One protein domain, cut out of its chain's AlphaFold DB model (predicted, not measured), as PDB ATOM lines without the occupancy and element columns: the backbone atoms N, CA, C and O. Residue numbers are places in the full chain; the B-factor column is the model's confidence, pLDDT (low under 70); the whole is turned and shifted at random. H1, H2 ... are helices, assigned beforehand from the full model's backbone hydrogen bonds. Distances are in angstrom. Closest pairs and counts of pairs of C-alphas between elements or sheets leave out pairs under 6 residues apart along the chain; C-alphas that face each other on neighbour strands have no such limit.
ATOM      1  N   ALA A  70      66.339 -46.285 199.471       92.75
ATOM      2  CA  ALA A  70      66.251 -46.072 198.023       92.75
ATOM      3  C   ALA A  70      66.368 -47.357 197.174       92.75
ATOM      4  O   ALA A  70      66.623 -47.281 195.972       92.75
ATOM      5  N   ILE A  71      66.255 -48.542 197.780       93.81
ATOM      6  CA  ILE A  71      66.279 -49.812 197.039       93.81
ATOM      7  C   ILE A  71      64.858 -50.253 196.661       93.81
ATOM      8  O   ILE A  71      63.911 -49.925 197.372       93.81
ATOM      9  N   PRO A  72      64.694 -51.029 195.576       96.31
ATOM     10  CA  PRO A  72      63.401 -51.593 195.200       96.31
ATOM     11  C   PRO A  72      62.746 -52.417 196.317       96.31
ATOM     12  O   PRO A  72      63.431 -53.027 197.142       96.31
ATOM     13  N   ALA A  73      61.412 -52.458 196.321       95.69
ATOM     14  CA  ALA A  73      60.624 -52.991 197.430       95.69
ATOM     15  C   ALA A  73      60.877 -54.482 197.725       95.69
ATOM     16  O   ALA A  73      60.966 -54.854 198.897       95.69
ATOM     17  N   LEU A  74      61.045 -55.341 196.709       95.38
ATOM     18  CA  LEU A  74      61.301 -56.769 196.954       95.38
ATOM     19  C   LEU A  74      62.707 -56.987 197.509       95.38
ATOM     20  O   LEU A  74      62.897 -57.773 198.437       95.38
ATOM     21  N   LEU A  75      63.691 -56.245 196.997       95.00
ATOM     22  CA  LEU A  75      65.045 -56.261 197.545       95.00
ATOM     23  C   LEU A  75      65.100 -55.702 198.977       95.00
ATOM     24  O   LEU A  75      65.869 -56.203 199.804       95.00
ATOM     25  N   TYR A  76      64.289 -54.688 199.286       95.31
ATOM     26  CA  TYR A  76      64.121 -54.170 200.643       95.31
ATOM     27  C   TYR A  76      63.581 -55.254 201.576       95.31
ATOM     28  O   TYR A  76      64.233 -55.583 202.570       95.31
ATOM     29  N   ALA A  77      62.459 -55.883 201.212       93.31
ATOM     30  CA  ALA A  77      61.852 -56.970 201.975       93.31
ATOM     31  C   ALA A  77      62.839 -58.128 202.208       93.31
ATOM     32  O   ALA A  77      63.020 -58.567 203.345       93.31
ATOM     33  N   LEU A  78      63.576 -58.541 201.169       93.19
ATOM     34  CA  LEU A  78      64.602 -59.581 201.268       93.19
ATOM     35  C   LEU A  78      65.690 -59.224 202.293       93.19
ATOM     36  O   LEU A  78      66.117 -60.074 203.079       93.19
ATOM     37  N   LYS A  79      66.168 -57.973 202.296       91.88
ATOM     38  CA  LYS A  79      67.186 -57.517 203.257       91.88
ATOM     39  C   LYS A  79      66.653 -57.473 204.682       91.88
ATOM     40  O   LYS A  79      67.385 -57.869 205.588       91.88
ATOM     41  N   ILE A  80      65.416 -57.016 204.874       91.44
ATOM     42  CA  ILE A  80      64.756 -57.022 206.183       91.44
ATOM     43  C   ILE A  80      64.665 -58.453 206.714       91.44
ATOM     44  O   ILE A  80      65.124 -58.708 207.823       91.44
ATOM     45  N   GLN A  81      64.197 -59.410 205.908       88.75
ATOM     46  CA  GLN A  81      64.084 -60.817 206.311       88.75
ATOM     47  C   GLN A  81      65.440 -61.461 206.627       88.75
ATOM     48  O   GLN A  81      65.578 -62.145 207.638       88.75
ATOM     49  N   LYS A  82      66.478 -61.211 205.812       87.19
ATOM     50  CA  LYS A  82      67.842 -61.699 206.094       87.19
ATOM     51  C   LYS A  82      68.390 -61.143 207.411       87.19
ATOM     52  O   LYS A  82      69.038 -61.866 208.158       87.19
ATOM     53  N   LYS A  83      68.122 -59.869 207.702       86.88
ATOM     54  CA  LYS A  83      68.560 -59.219 208.943       86.88
ATOM     55  C   LYS A  83      67.777 -59.696 210.156       86.88
ATOM     56  O   LYS A  83      68.396 -59.975 211.177       86.88
ATOM     57  N   ALA A  84      66.465 -59.855 210.026       85.00
ATOM     58  CA  ALA A  84      65.632 -60.446 211.065       85.00
ATOM     59  C   ALA A  84      66.105 -61.870 211.400       85.00
ATOM     60  O   ALA A  84      66.317 -62.178 212.563       85.00
ATOM     61  N   GLY A  85      66.399 -62.694 210.386       79.81
ATOM     62  CA  GLY A  85      66.924 -64.051 210.575       79.81
ATOM     63  C   GLY A  85      68.330 -64.136 211.184       79.81
ATOM     64  O   GLY A  85      68.723 -65.200 211.648       79.81
ATOM     65  N   SER A  86      69.092 -63.037 211.209       77.69
ATOM     66  CA  SER A  86      70.400 -62.979 211.881       77.69
ATOM     67  C   SER A  86      70.303 -62.747 213.396       77.69
ATOM     68  O   SER A  86      71.308 -62.858 214.099       77.69
ATOM     69  N   LEU A  87      69.108 -62.422 213.907       79.56
ATOM     70  CA  LEU A  87      68.846 -62.217 215.329       79.56
ATOM     71  C   LEU A  87      68.528 -63.568 215.984       79.56
ATOM     72  O   LEU A  87      67.456 -64.122 215.765       79.56
ATOM     73  N   ALA A  88      69.466 -64.089 216.780       68.06
ATOM     74  CA  ALA A  88      69.364 -65.420 217.387       68.06
ATOM     75  C   ALA A  88      68.171 -65.574 218.352       68.06
ATOM     76  O   ALA A  88      67.565 -66.638 218.396       68.06
ATOM     77  N   ASP A  89      67.807 -64.506 219.069       74.06
ATOM     78  CA  ASP A  89      66.749 -64.525 220.093       74.06
ATOM     79  C   ASP A  89      65.379 -64.067 219.568       74.06
ATOM     80  O   ASP A  89      64.427 -63.909 220.335       74.06
ATOM     81  N   LEU A  90      65.269 -63.787 218.265       74.62
ATOM     82  CA  LEU A  90      64.017 -63.325 217.682       74.62
ATOM     83  C   LEU A  90      63.125 -64.516 217.345       74.62
ATOM     84  O   LEU A  90      63.350 -65.218 216.357       74.62
ATOM     85  N   ASP A  91      62.056 -64.683 218.117       73.81
ATOM     86  CA  ASP A  91      60.962 -65.564 217.731       73.81
ATOM     87  C   ASP A  91      60.211 -64.966 216.532       73.81
ATOM     88  O   ASP A  91      59.338 -64.107 216.663       73.81
ATOM     89  N   GLN A  92      60.566 -65.425 215.331       68.88
ATOM     90  CA  GLN A  92      59.924 -64.994 214.089       68.88
ATOM     91  C   GLN A  92      58.442 -65.386 214.029       68.88
ATOM     92  O   GLN A  92      57.688 -64.753 213.294       68.88
ATOM     93  N   SER A  93      58.007 -66.393 214.796       67.38
ATOM     94  CA  SER A  93      56.606 -66.823 214.833       67.38
ATOM     95  C   SER A  93      55.706 -65.875 215.630       67.38
ATOM     96  O   SER A  93      54.505 -65.819 215.378       67.38
ATOM     97  N   ALA A  94      56.292 -65.081 216.531       68.12
ATOM     98  CA  ALA A  94      55.601 -64.046 217.294       68.12
ATOM     99  C   ALA A  94      55.465 -62.712 216.532       68.12
ATOM    100  O   ALA A  94      54.828 -61.777 217.023       68.12
ATOM    101  N   LEU A  95      56.070 -62.594 215.343       72.31
ATOM    102  CA  LEU A  95      55.986 -61.390 214.522       72.31
ATOM    103  C   LEU A  95      54.661 -61.326 213.745       72.31
ATOM    104  O   LEU A  95      54.128 -62.353 213.334       72.31
ATOM    105  N   PRO A  96      54.145 -60.114 213.468       61.47
ATOM    106  CA  PRO A  96      52.833 -59.912 212.841       61.47
ATOM    107  C   PRO A  96      52.748 -60.342 211.366       61.47
ATOM    108  O   PRO A  96      51.723 -60.114 210.726       61.47
ATOM    109  N   VAL A  97      53.803 -60.931 210.798       62.69
ATOM    110  CA  VAL A  97      53.842 -61.326 209.389       62.69
ATOM    111  C   VAL A  97      53.741 -62.837 209.286       62.69
ATOM    112  O   VAL A  97      54.454 -63.553 209.983       62.69
ATOM    113  N   ALA A  98      52.844 -63.303 208.411       57.34
ATOM    114  CA  ALA A  98      52.581 -64.714 208.174       57.34
ATOM    115  C   ALA A  98      53.895 -65.490 208.025       57.34
ATOM    116  O   ALA A  98      54.632 -65.331 207.053       57.34
ATOM    117  N   SER A  99      54.159 -66.351 209.002       57.66
ATOM    118  CA  SER A  99      55.353 -67.189 209.121       57.66
ATOM    119  C   SER A  99      55.477 -68.245 208.013       57.66
ATOM    120  O   SER A  99      56.417 -69.033 208.007       57.66
ATOM    121  N   SER A 100      54.543 -68.273 207.055       67.56
ATOM    122  CA  SER A 100      54.610 -69.101 205.852       67.56
ATOM    123  C   SER A 100      53.724 -68.555 204.728       67.56
ATOM    124  O   SER A 100      52.682 -67.938 204.971       67.56
ATOM    125  N   LEU A 101      54.097 -68.865 203.483       73.19
ATOM    126  CA  LEU A 101      53.281 -68.612 202.291       73.19
ATOM    127  C   LEU A 101      51.886 -69.250 202.408       73.19
ATOM    128  O   LEU A 101      50.894 -68.636 202.027       73.19
ATOM    129  N   GLN A 102      51.793 -70.442 203.009       72.94
ATOM    130  CA  GLN A 102      50.524 -71.121 203.278       72.94
ATOM    131  C   GLN A 102      49.593 -70.283 204.164       72.94
ATOM    132  O   GLN A 102      48.412 -70.161 203.855       72.94
ATOM    133  N   ALA A 103      50.112 -69.699 205.249       69.81
ATOM    134  CA  ALA A 103      49.327 -68.866 206.157       69.81
ATOM    135  C   ALA A 103      48.903 -67.546 205.496       69.81
ATOM    136  O   ALA A 103      47.768 -67.113 205.681       69.81
ATOM    137  N   ALA A 104      49.777 -66.949 204.674       73.19
ATOM    138  CA  ALA A 104      49.433 -65.768 203.886       73.19
ATOM    139  C   ALA A 104      48.277 -66.062 202.916       73.19
ATOM    140  O   ALA A 104      47.328 -65.289 202.849       73.19
ATOM    141  N   ILE A 105      48.315 -67.208 202.228       76.19
ATOM    142  CA  ILE A 105      47.255 -67.654 201.311       76.19
ATOM    143  C   ILE A 105      45.980 -68.067 202.065       76.19
ATOM    144  O   ILE A 105      44.884 -67.815 201.591       76.19
ATOM    145  N   ALA A 106      46.073 -68.694 203.236       72.94
ATOM    146  CA  ALA A 106      44.889 -69.080 204.012       72.94
ATOM    147  C   ALA A 106      44.158 -67.868 204.612       72.94
ATOM    148  O   ALA A 106      42.943 -67.902 204.787       72.94
ATOM    149  N   GLY A 107      44.899 -66.798 204.913       65.00
ATOM    150  CA  GLY A 107      44.351 -65.507 205.325       65.00
ATOM    151  C   GLY A 107      43.767 -64.679 204.176       65.00
ATOM    152  O   GLY A 107      43.159 -63.644 204.446       65.00
ATOM    153  N   PHE A 108      43.914 -65.111 202.915       70.44
ATOM    154  CA  PHE A 108      43.225 -64.473 201.792       70.44
ATOM    155  C   PHE A 108      41.716 -64.684 201.927       70.44
ATOM    156  O   PHE A 108      41.195 -65.783 201.735       70.44
ATOM    157  N   GLY A 109      41.002 -63.601 202.224       65.25
ATOM    158  CA  GLY A 109      39.575 -63.507 201.947       65.25
ATOM    159  C   GLY A 109      39.304 -63.310 200.451       65.25
ATOM    160  O   GLY A 109      40.208 -63.283 199.618       65.25
ATOM    161  N   THR A 110      38.036 -63.110 200.095       63.06
ATOM    162  CA  THR A 110      37.614 -62.799 198.716       63.06
ATOM    163  C   THR A 110      37.973 -61.383 198.258       63.06
ATOM    164  O   THR A 110      37.824 -61.075 197.078       63.06
ATOM    165  N   THR A 111      38.413 -60.514 199.171       70.56
ATOM    166  CA  THR A 111      38.721 -59.108 198.888       70.56
ATOM    167  C   THR A 111      40.214 -58.870 199.049       70.56
ATOM    168  O   THR A 111      40.786 -59.201 200.084       70.56
ATOM    169  N   ILE A 112      40.831 -58.294 198.019       79.06
ATOM    170  CA  ILE A 112      42.241 -57.910 198.013       79.06
ATOM    171  C   ILE A 112      42.324 -56.416 198.324       79.06
ATOM    172  O   ILE A 112      41.693 -55.609 197.642       79.06
ATOM    173  N   ASP A 113      43.113 -56.063 199.336       85.62
ATOM    174  CA  ASP A 113      43.493 -54.690 199.669       85.62
ATOM    175  C   ASP A 113      45.023 -54.545 199.753       85.62
ATOM    176  O   ASP A 113      45.773 -55.519 199.598       85.62
ATOM    177  N   ASP A 114      45.496 -53.318 199.971       85.75
ATOM    178  CA  ASP A 114      46.926 -52.994 200.023       85.75
ATOM    179  C   ASP A 114      47.660 -53.790 201.113       85.75
ATOM    180  O   ASP A 114      48.773 -54.278 200.894       85.75
ATOM    181  N   GLN A 115      47.029 -53.975 202.277       82.38
ATOM    182  CA  GLN A 115      47.622 -54.693 203.404       82.38
ATOM    183  C   GLN A 115      47.795 -56.180 203.082       82.38
ATOM    184  O   GLN A 115      48.881 -56.739 203.253       82.38
ATOM    185  N   THR A 116      46.742 -56.816 202.578       80.38
ATOM    186  CA  THR A 116      46.731 -58.243 202.236       80.38
ATOM    187  C   THR A 116      47.684 -58.531 201.074       80.38
ATOM    188  O   THR A 116      48.424 -59.516 201.096       80.38
ATOM    189  N   THR A 117      47.753 -57.621 200.097       86.06
ATOM    190  CA  THR A 117      48.716 -57.688 198.987       86.06
ATOM    191  C   THR A 117      50.154 -57.596 199.492       86.06
ATOM    192  O   THR A 117      51.000 -58.406 199.106       86.06
ATOM    193  N   GLY A 118      50.438 -56.647 200.389       87.81
ATOM    194  CA  GLY A 118      51.760 -56.484 200.987       87.81
ATOM    195  C   GLY A 118      52.222 -57.732 201.740       87.81
ATOM    196  O   GLY A 118      53.354 -58.178 201.553       87.81
ATOM    197  N   LEU A 119      51.335 -58.343 202.533       84.12
ATOM    198  CA  LEU A 119      51.627 -59.581 203.262       84.12
ATOM    199  C   LEU A 119      51.931 -60.754 202.322       84.12
ATOM    200  O   LEU A 119      52.881 -61.498 202.571       84.12
ATOM    201  N   LEU A 120      51.183 -60.898 201.223       86.06
ATOM    202  CA  LEU A 120      51.445 -61.947 200.235       86.06
ATOM    203  C   LEU A 120      52.804 -61.771 199.566       86.06
ATOM    204  O   LEU A 120      53.583 -62.720 199.486       86.06
ATOM    205  N   LEU A 121      53.097 -60.556 199.101       91.31
ATOM    206  CA  LEU A 121      54.374 -60.245 198.465       91.31
ATOM    207  C   LEU A 121      55.536 -60.504 199.427       91.31
ATOM    208  O   LEU A 121      56.536 -61.102 199.034       91.31
ATOM    209  N   PHE A 122      55.391 -60.124 200.697       90.50
ATOM    210  CA  PHE A 122      56.406 -60.381 201.713       90.50
ATOM    211  C   PHE A 122      56.616 -61.883 201.956       90.50
ATOM    212  O   PHE A 122      57.760 -62.335 202.028       90.50
ATOM    213  N   ALA A 123      55.541 -62.673 202.016       88.56
ATOM    214  CA  ALA A 123      55.626 -64.124 202.176       88.56
ATOM    215  C   ALA A 123      56.278 -64.816 200.962       88.56
ATOM    216  O   ALA A 123      57.097 -65.717 201.132       88.56
ATOM    217  N   ILE A 124      55.982 -64.361 199.738       91.56
ATOM    218  CA  ILE A 124      56.642 -64.843 198.512       91.56
ATOM    219  C   ILE A 124      58.142 -64.523 198.537       91.56
ATOM    220  O   ILE A 124      58.958 -65.366 198.167       91.56
ATOM    221  N   VAL A 125      58.521 -63.323 198.989       93.94
ATOM    222  CA  VAL A 125      59.934 -62.936 199.126       93.94
ATOM    223  C   VAL A 125      60.658 -63.832 200.137       93.94
ATOM    224  O   VAL A 125      61.796 -64.228 199.875       93.94
ATOM    225  N   ASP A 126      60.001 -64.220 201.234       89.44
ATOM    226  CA  ASP A 126      60.588 -65.151 202.204       89.44
ATOM    227  C   ASP A 126      60.764 -66.564 201.628       89.44
ATOM    228  O   ASP A 126      61.802 -67.197 201.827       89.44
ATOM    229  N   GLU A 127      59.790 -67.045 200.855       90.56
ATOM    230  CA  GLU A 127      59.896 -68.327 200.153       90.56
ATOM    231  C   GLU A 127      61.054 -68.326 199.145       90.56
ATOM    232  O   GLU A 127      61.882 -69.243 199.128       90.56
ATOM    233  N   ALA A 128      61.169 -67.256 198.351       92.88
ATOM    234  CA  ALA A 128      62.279 -67.065 197.425       92.88
ATOM    235  C   ALA A 128      63.622 -67.044 198.169       92.88
ATOM    236  O   ALA A 128      64.558 -67.734 197.763       92.88
ATOM    237  N   ARG A 129      63.703 -66.333 199.303       90.25
ATOM    238  CA  ARG A 129      64.894 -66.278 200.167       90.25
ATOM    239  C   ARG A 129      65.322 -67.668 200.631       90.25
ATOM    240  O   ARG A 129      66.496 -68.001 200.484       90.25
ATOM    241  N   ARG A 130      64.394 -68.458 201.186       87.31
ATOM    242  CA  ARG A 130      64.655 -69.831 201.660       87.31
ATOM    243  C   ARG A 130      65.058 -70.769 200.522       87.31
ATOM    244  O   ARG A 130      65.863 -71.666 200.736       87.31
ATOM    245  N   SER A 131      64.571 -70.502 199.312       91.69
ATOM    246  CA  SER A 131      64.922 -71.236 198.090       91.69
ATOM    247  C   SER A 131      66.208 -70.743 197.406       91.69
ATOM    248  O   SER A 131      66.576 -71.264 196.356       91.69
ATOM    249  N   GLY A 132      66.893 -69.728 197.949       91.44
ATOM    250  CA  GLY A 132      68.102 -69.156 197.343       91.44
ATOM    251  C   GLY A 132      67.854 -68.340 196.065       91.44
ATOM    252  O   GLY A 132      68.784 -68.105 195.296       91.44
ATOM    253  N   ILE A 133      66.618 -67.899 195.832       95.19
ATOM    254  CA  ILE A 133      66.194 -67.134 194.655       95.19
ATOM    255  C   ILE A 133      66.214 -65.633 194.978       95.19
ATOM    256  O   ILE A 133      65.760 -65.205 196.039       95.19
ATOM    257  N   ASP A 134      66.712 -64.814 194.044       95.81
ATOM    258  CA  ASP A 134      66.591 -63.352 194.103       95.81
ATOM    259  C   ASP A 134      65.213 -62.917 193.547       95.81
ATOM    260  O   ASP A 134      64.980 -63.024 192.338       95.81
ATOM    261  N   PRO A 135      64.281 -62.446 194.398       96.31
ATOM    262  CA  PRO A 135      62.906 -62.154 193.998       96.31
ATOM    263  C   PRO A 135      62.797 -60.942 193.063       96.31
ATOM    264  O   PRO A 135      61.920 -60.914 192.202       96.31
ATOM    265  N   GLU A 136      63.689 -59.958 193.196       97.12
ATOM    266  CA  GLU A 136      63.702 -58.756 192.355       97.12
ATOM    267  C   GLU A 136      64.066 -59.131 190.912       97.12
ATOM    268  O   GLU A 136      63.370 -58.781 189.955       97.12
ATOM    269  N   THR A 137      65.129 -59.920 190.765       97.19
ATOM    270  CA  THR A 137      65.601 -60.431 189.477       97.19
ATOM    271  C   THR A 137      64.572 -61.370 188.853       97.19
ATOM    272  O   THR A 137      64.271 -61.242 187.664       97.19
ATOM    273  N   ALA A 138      63.988 -62.275 189.648       97.62
ATOM    274  CA  ALA A 138      62.972 -63.213 189.180       97.62
ATOM    275  C   ALA A 138      61.718 -62.493 188.656       97.62
ATOM    276  O   ALA A 138      61.278 -62.764 187.535       97.62
ATOM    277  N   LEU A 139      61.176 -61.530 189.414       97.56
ATOM    278  CA  LEU A 139      60.010 -60.759 188.974       97.56
ATOM    279  C   LEU A 139      60.331 -59.935 187.724       97.56
ATOM    280  O   LEU A 139      59.525 -59.879 186.792       97.56
ATOM    281  N   ARG A 140      61.516 -59.318 187.666       97.75
ATOM    282  CA  ARG A 140      61.917 -58.530 186.499       97.75
ATOM    283  C   ARG A 140      62.016 -59.379 185.236       97.75
ATOM    284  O   ARG A 140      61.558 -58.931 184.186       97.75
ATOM    285  N   ALA A 141      62.561 -60.590 185.328       98.06
ATOM    286  CA  ALA A 141      62.600 -61.525 184.206       98.06
ATOM    287  C   ALA A 141      61.184 -61.899 183.735       98.06
ATOM    288  O   ALA A 141      60.893 -61.824 182.541       98.06
ATOM    289  N   ALA A 142      60.278 -62.213 184.666       98.00
ATOM    290  CA  ALA A 142      58.884 -62.516 184.342       98.00
ATOM    291  C   ALA A 142      58.173 -61.338 183.645       98.00
ATOM    292  O   ALA A 142      57.513 -61.529 182.623       98.00
ATOM    293  N   ALA A 143      58.358 -60.111 184.143       97.94
ATOM    294  CA  ALA A 143      57.768 -58.908 183.556       97.94
ATOM    295  C   ALA A 143      58.303 -58.611 182.143       97.94
ATOM    296  O   ALA A 143      57.539 -58.209 181.265       97.94
ATOM    297  N   VAL A 144      59.602 -58.828 181.905       98.44
ATOM    298  CA  VAL A 144      60.214 -58.698 180.572       98.44
ATOM    299  C   VAL A 144      59.608 -59.705 179.598       98.44
ATOM    300  O   VAL A 144      59.162 -59.303 178.525       98.44
ATOM    301  N   ASN A 145      59.505 -60.974 179.995       97.88
ATOM    302  CA  ASN A 145      58.912 -62.017 179.157       97.88
ATOM    303  C   ASN A 145      57.452 -61.701 178.803       97.88
ATOM    304  O   ASN A 145      57.057 -61.817 177.644       97.88
ATOM    305  N   TYR A 146      56.662 -61.248 179.782       97.94
ATOM    306  CA  TYR A 146      55.274 -60.847 179.548       97.94
ATOM    307  C   TYR A 146      55.174 -59.663 178.581       97.94
ATOM    308  O   TYR A 146      54.389 -59.700 177.635       97.94
ATOM    309  N   ARG A 147      55.996 -58.625 178.782       98.19
ATOM    310  CA  ARG A 147      56.053 -57.458 177.892       98.19
ATOM    311  C   ARG A 147      56.355 -57.873 176.452       98.19
ATOM    312  O   ARG A 147      55.711 -57.376 175.533       98.19
ATOM    313  N   ASP A 148      57.327 -58.756 176.254       98.19
ATOM    314  CA  ASP A 148      57.763 -59.166 174.917       98.19
ATOM    315  C   ASP A 148      56.695 -60.021 174.211       98.19
ATOM    316  O   ASP A 148      56.434 -59.826 173.019       98.19
ATOM    317  N   ALA A 149      55.996 -60.882 174.959       97.06
ATOM    318  CA  ALA A 149      54.842 -61.629 174.461       97.06
ATOM    319  C   ALA A 149      53.677 -60.699 174.074       97.06
ATOM    320  O   ALA A 149      53.151 -60.792 172.964       97.06
ATOM    321  N   ALA A 150      53.320 -59.753 174.947       97.25
ATOM    322  CA  ALA A 150      52.260 -58.780 174.687       97.25
ATOM    323  C   ALA A 150      52.567 -57.906 173.459       97.25
ATOM    324  O   ALA A 150      51.690 -57.668 172.629       97.25
ATOM    325  N   ARG A 151      53.826 -57.479 173.301       97.06
ATOM    326  CA  ARG A 151      54.276 -56.698 172.144       97.06
ATOM    327  C   ARG A 151      54.173 -57.483 170.836       97.06
ATOM    328  O   ARG A 151      53.809 -56.912 169.814       97.06
ATOM    329  N   SER A 152      54.503 -58.772 170.859       96.06
ATOM    330  CA  SER A 152      54.413 -59.627 169.669       96.06
ATOM    331  C   SER A 152      52.957 -59.772 169.215       96.06
ATOM    332  O   SER A 152      52.652 -59.519 168.051       96.06
ATOM    333  N   ALA A 153      52.044 -60.035 170.156       95.56
ATOM    334  CA  ALA A 153      50.609 -60.121 169.879       95.56
ATOM    335  C   ALA A 153      50.016 -58.799 169.347       95.56
ATOM    336  O   ALA A 153      49.188 -58.808 168.438       95.56
ATOM    337  N   GLU A 154      50.457 -57.648 169.872       94.75
ATOM    338  CA  GLU A 154      50.040 -56.326 169.379       94.75
ATOM    339  C   GLU A 154      50.435 -56.106 167.907       94.75
ATOM    340  O   GLU A 154      49.658 -55.549 167.127       94.75
ATOM    341  N   LEU A 155      51.637 -56.536 167.511       94.25
ATOM    342  CA  LEU A 155      52.142 -56.372 166.144       94.25
ATOM    343  C   LEU A 155      51.444 -57.307 165.150       94.25
ATOM    344  O   LEU A 155      51.098 -56.864 164.055       94.25
ATOM    345  N   GLU A 156      51.188 -58.559 165.532       90.50
ATOM    346  CA  GLU A 156      50.424 -59.511 164.714       90.50
ATOM    347  C   GLU A 156      48.989 -59.021 164.474       90.50
ATOM    348  O   GLU A 156      48.510 -59.034 163.340       90.50
ATOM    349  N   GLY A 157      48.330 -58.492 165.512       81.94
ATOM    350  CA  GLY A 157      46.987 -57.919 165.395       81.94
ATOM    351  C   GLY A 157      46.910 -56.691 164.479       81.94
ATOM    352  O   GLY A 157      45.879 -56.461 163.853       81.94
ATOM    353  N   ARG A 158      47.997 -55.917 164.352       70.00
ATOM    354  CA  ARG A 158      48.087 -54.777 163.420       70.00
ATOM    355  C   ARG A 158      48.353 -55.186 161.974       70.00
ATOM    356  O   ARG A 158      47.968 -54.446 161.081       70.00
ATOM    357  N   ALA A 159      49.023 -56.314 161.741       66.88
ATOM    358  CA  ALA A 159      49.324 -56.808 160.395       66.88
ATOM    359  C   ALA A 159      48.134 -57.530 159.730       66.88
ATOM    360  O   ALA A 159      48.159 -57.758 158.523       66.88
ATOM    361  N   GLY A 160      47.116 -57.909 160.511       60.34
ATOM    362  CA  GLY A 160      45.879 -58.540 160.037       60.34
ATOM    363  C   GLY A 160      44.722 -57.578 159.715       60.34
ATOM    364  O   GLY A 160      43.629 -58.062 159.424       60.34
ATOM    365  N   LEU A 161      44.943 -56.259 159.791       51.72
ATOM    366  CA  LEU A 161      44.016 -55.179 159.406       51.72
ATOM    367  C   LEU A 161      44.515 -54.482 158.136       51.72
ATOM    368  O   LEU A 161      43.653 -54.099 157.316       51.72
TER     369      LEU A 161
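What this domain is: This is residues 70 to 161 of the 161 residues of the protein "Unannotated protein" of freshwater metagenome (UniProt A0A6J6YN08). Picture a lopsided T: H1 and the long helix H4 begin beside each other and run off opposite ways nearly in line, while H3 with the short H2 packed on it makes the stem. H1, H2, H3 and the first residues of H4 form a small body, and residues 140 to 161, of which 140 to 159 belong to H4, stick out from it as a long arm that makes most of the length. The printed part has 92 residues with four named helices, in the order H1, H2, H3, H4, and no named strand: an all-helix domain. It is loose, with a radius of gyration of the C-alphas of 17.7 A and spans of 65 by 30 by 25 A.

Where its parts are: Begin at Ala 70, then find C-alpha 73 at (60.624, -52.991, 197.430), where H1 begins; it covers residues 73 to 85 and is 18.3 A long from first to last C-alpha. After residues 86 to 100, with no named element, look for H2 at residues 101 to 106, 8.6 A long. H3 covers residues 114 to 130; from C-alpha 114 at (46.926, -52.994, 200.023) it runs 24.5 A. H4, residues 135 to 159, is the longest at 36.6 A and ends at C-alpha 159, at (49.324, -56.808, 160.395).

How they stand to each other: Start from H3, the hub, which touches the three other helices. H1 touches it at a steep tilt of 61 degrees, the same way; their closest C-alphas, of Leu 78 and Val 125, are 6.1 A apart. H2 and H3 form a helical hairpin, opposite ways at a shallow tilt of 33 degrees, only just short of steep; their closest C-alphas, of Leu 101 and Ala 123, are 5.1 A apart. H3 and H4 only just touch, with 3 pairs of C-alphas within 8 A, and only at the corner; the closest are those of Val 125 and Pro 135, 6.0 A apart. H1 touches H4 with residues 74 to 78 alone, at a shallow tilt of 21 degrees, opposite ways; the C-alphas of Leu 74 and Glu 136 are the closest, at 5.6 A. H2 is apart from H1 and from H4. In H1, H2, H3 and H4, every O i to N i+4 pair is within hydrogen-bond range.

The domain as a whole: Look at Asp 89 and Leu 161 for the two C-alphas farthest apart, 65.5 A. Without the stretches that stand free, residues 85 to 91, 109 to 115 and 140 to 161, the body spans 28 by 22 by 21 A. The printed part has no cut; the link from H1 to H2 is long, that from H2 to H3 short, and that from H3 to H4 tight. In the B-factor column you will find pLDDT under 70 at residues 88, 92 to 94, 96 to 100, 103, 107, 109 to 110 and 159 to 161; the mean of the printed part is 84.4.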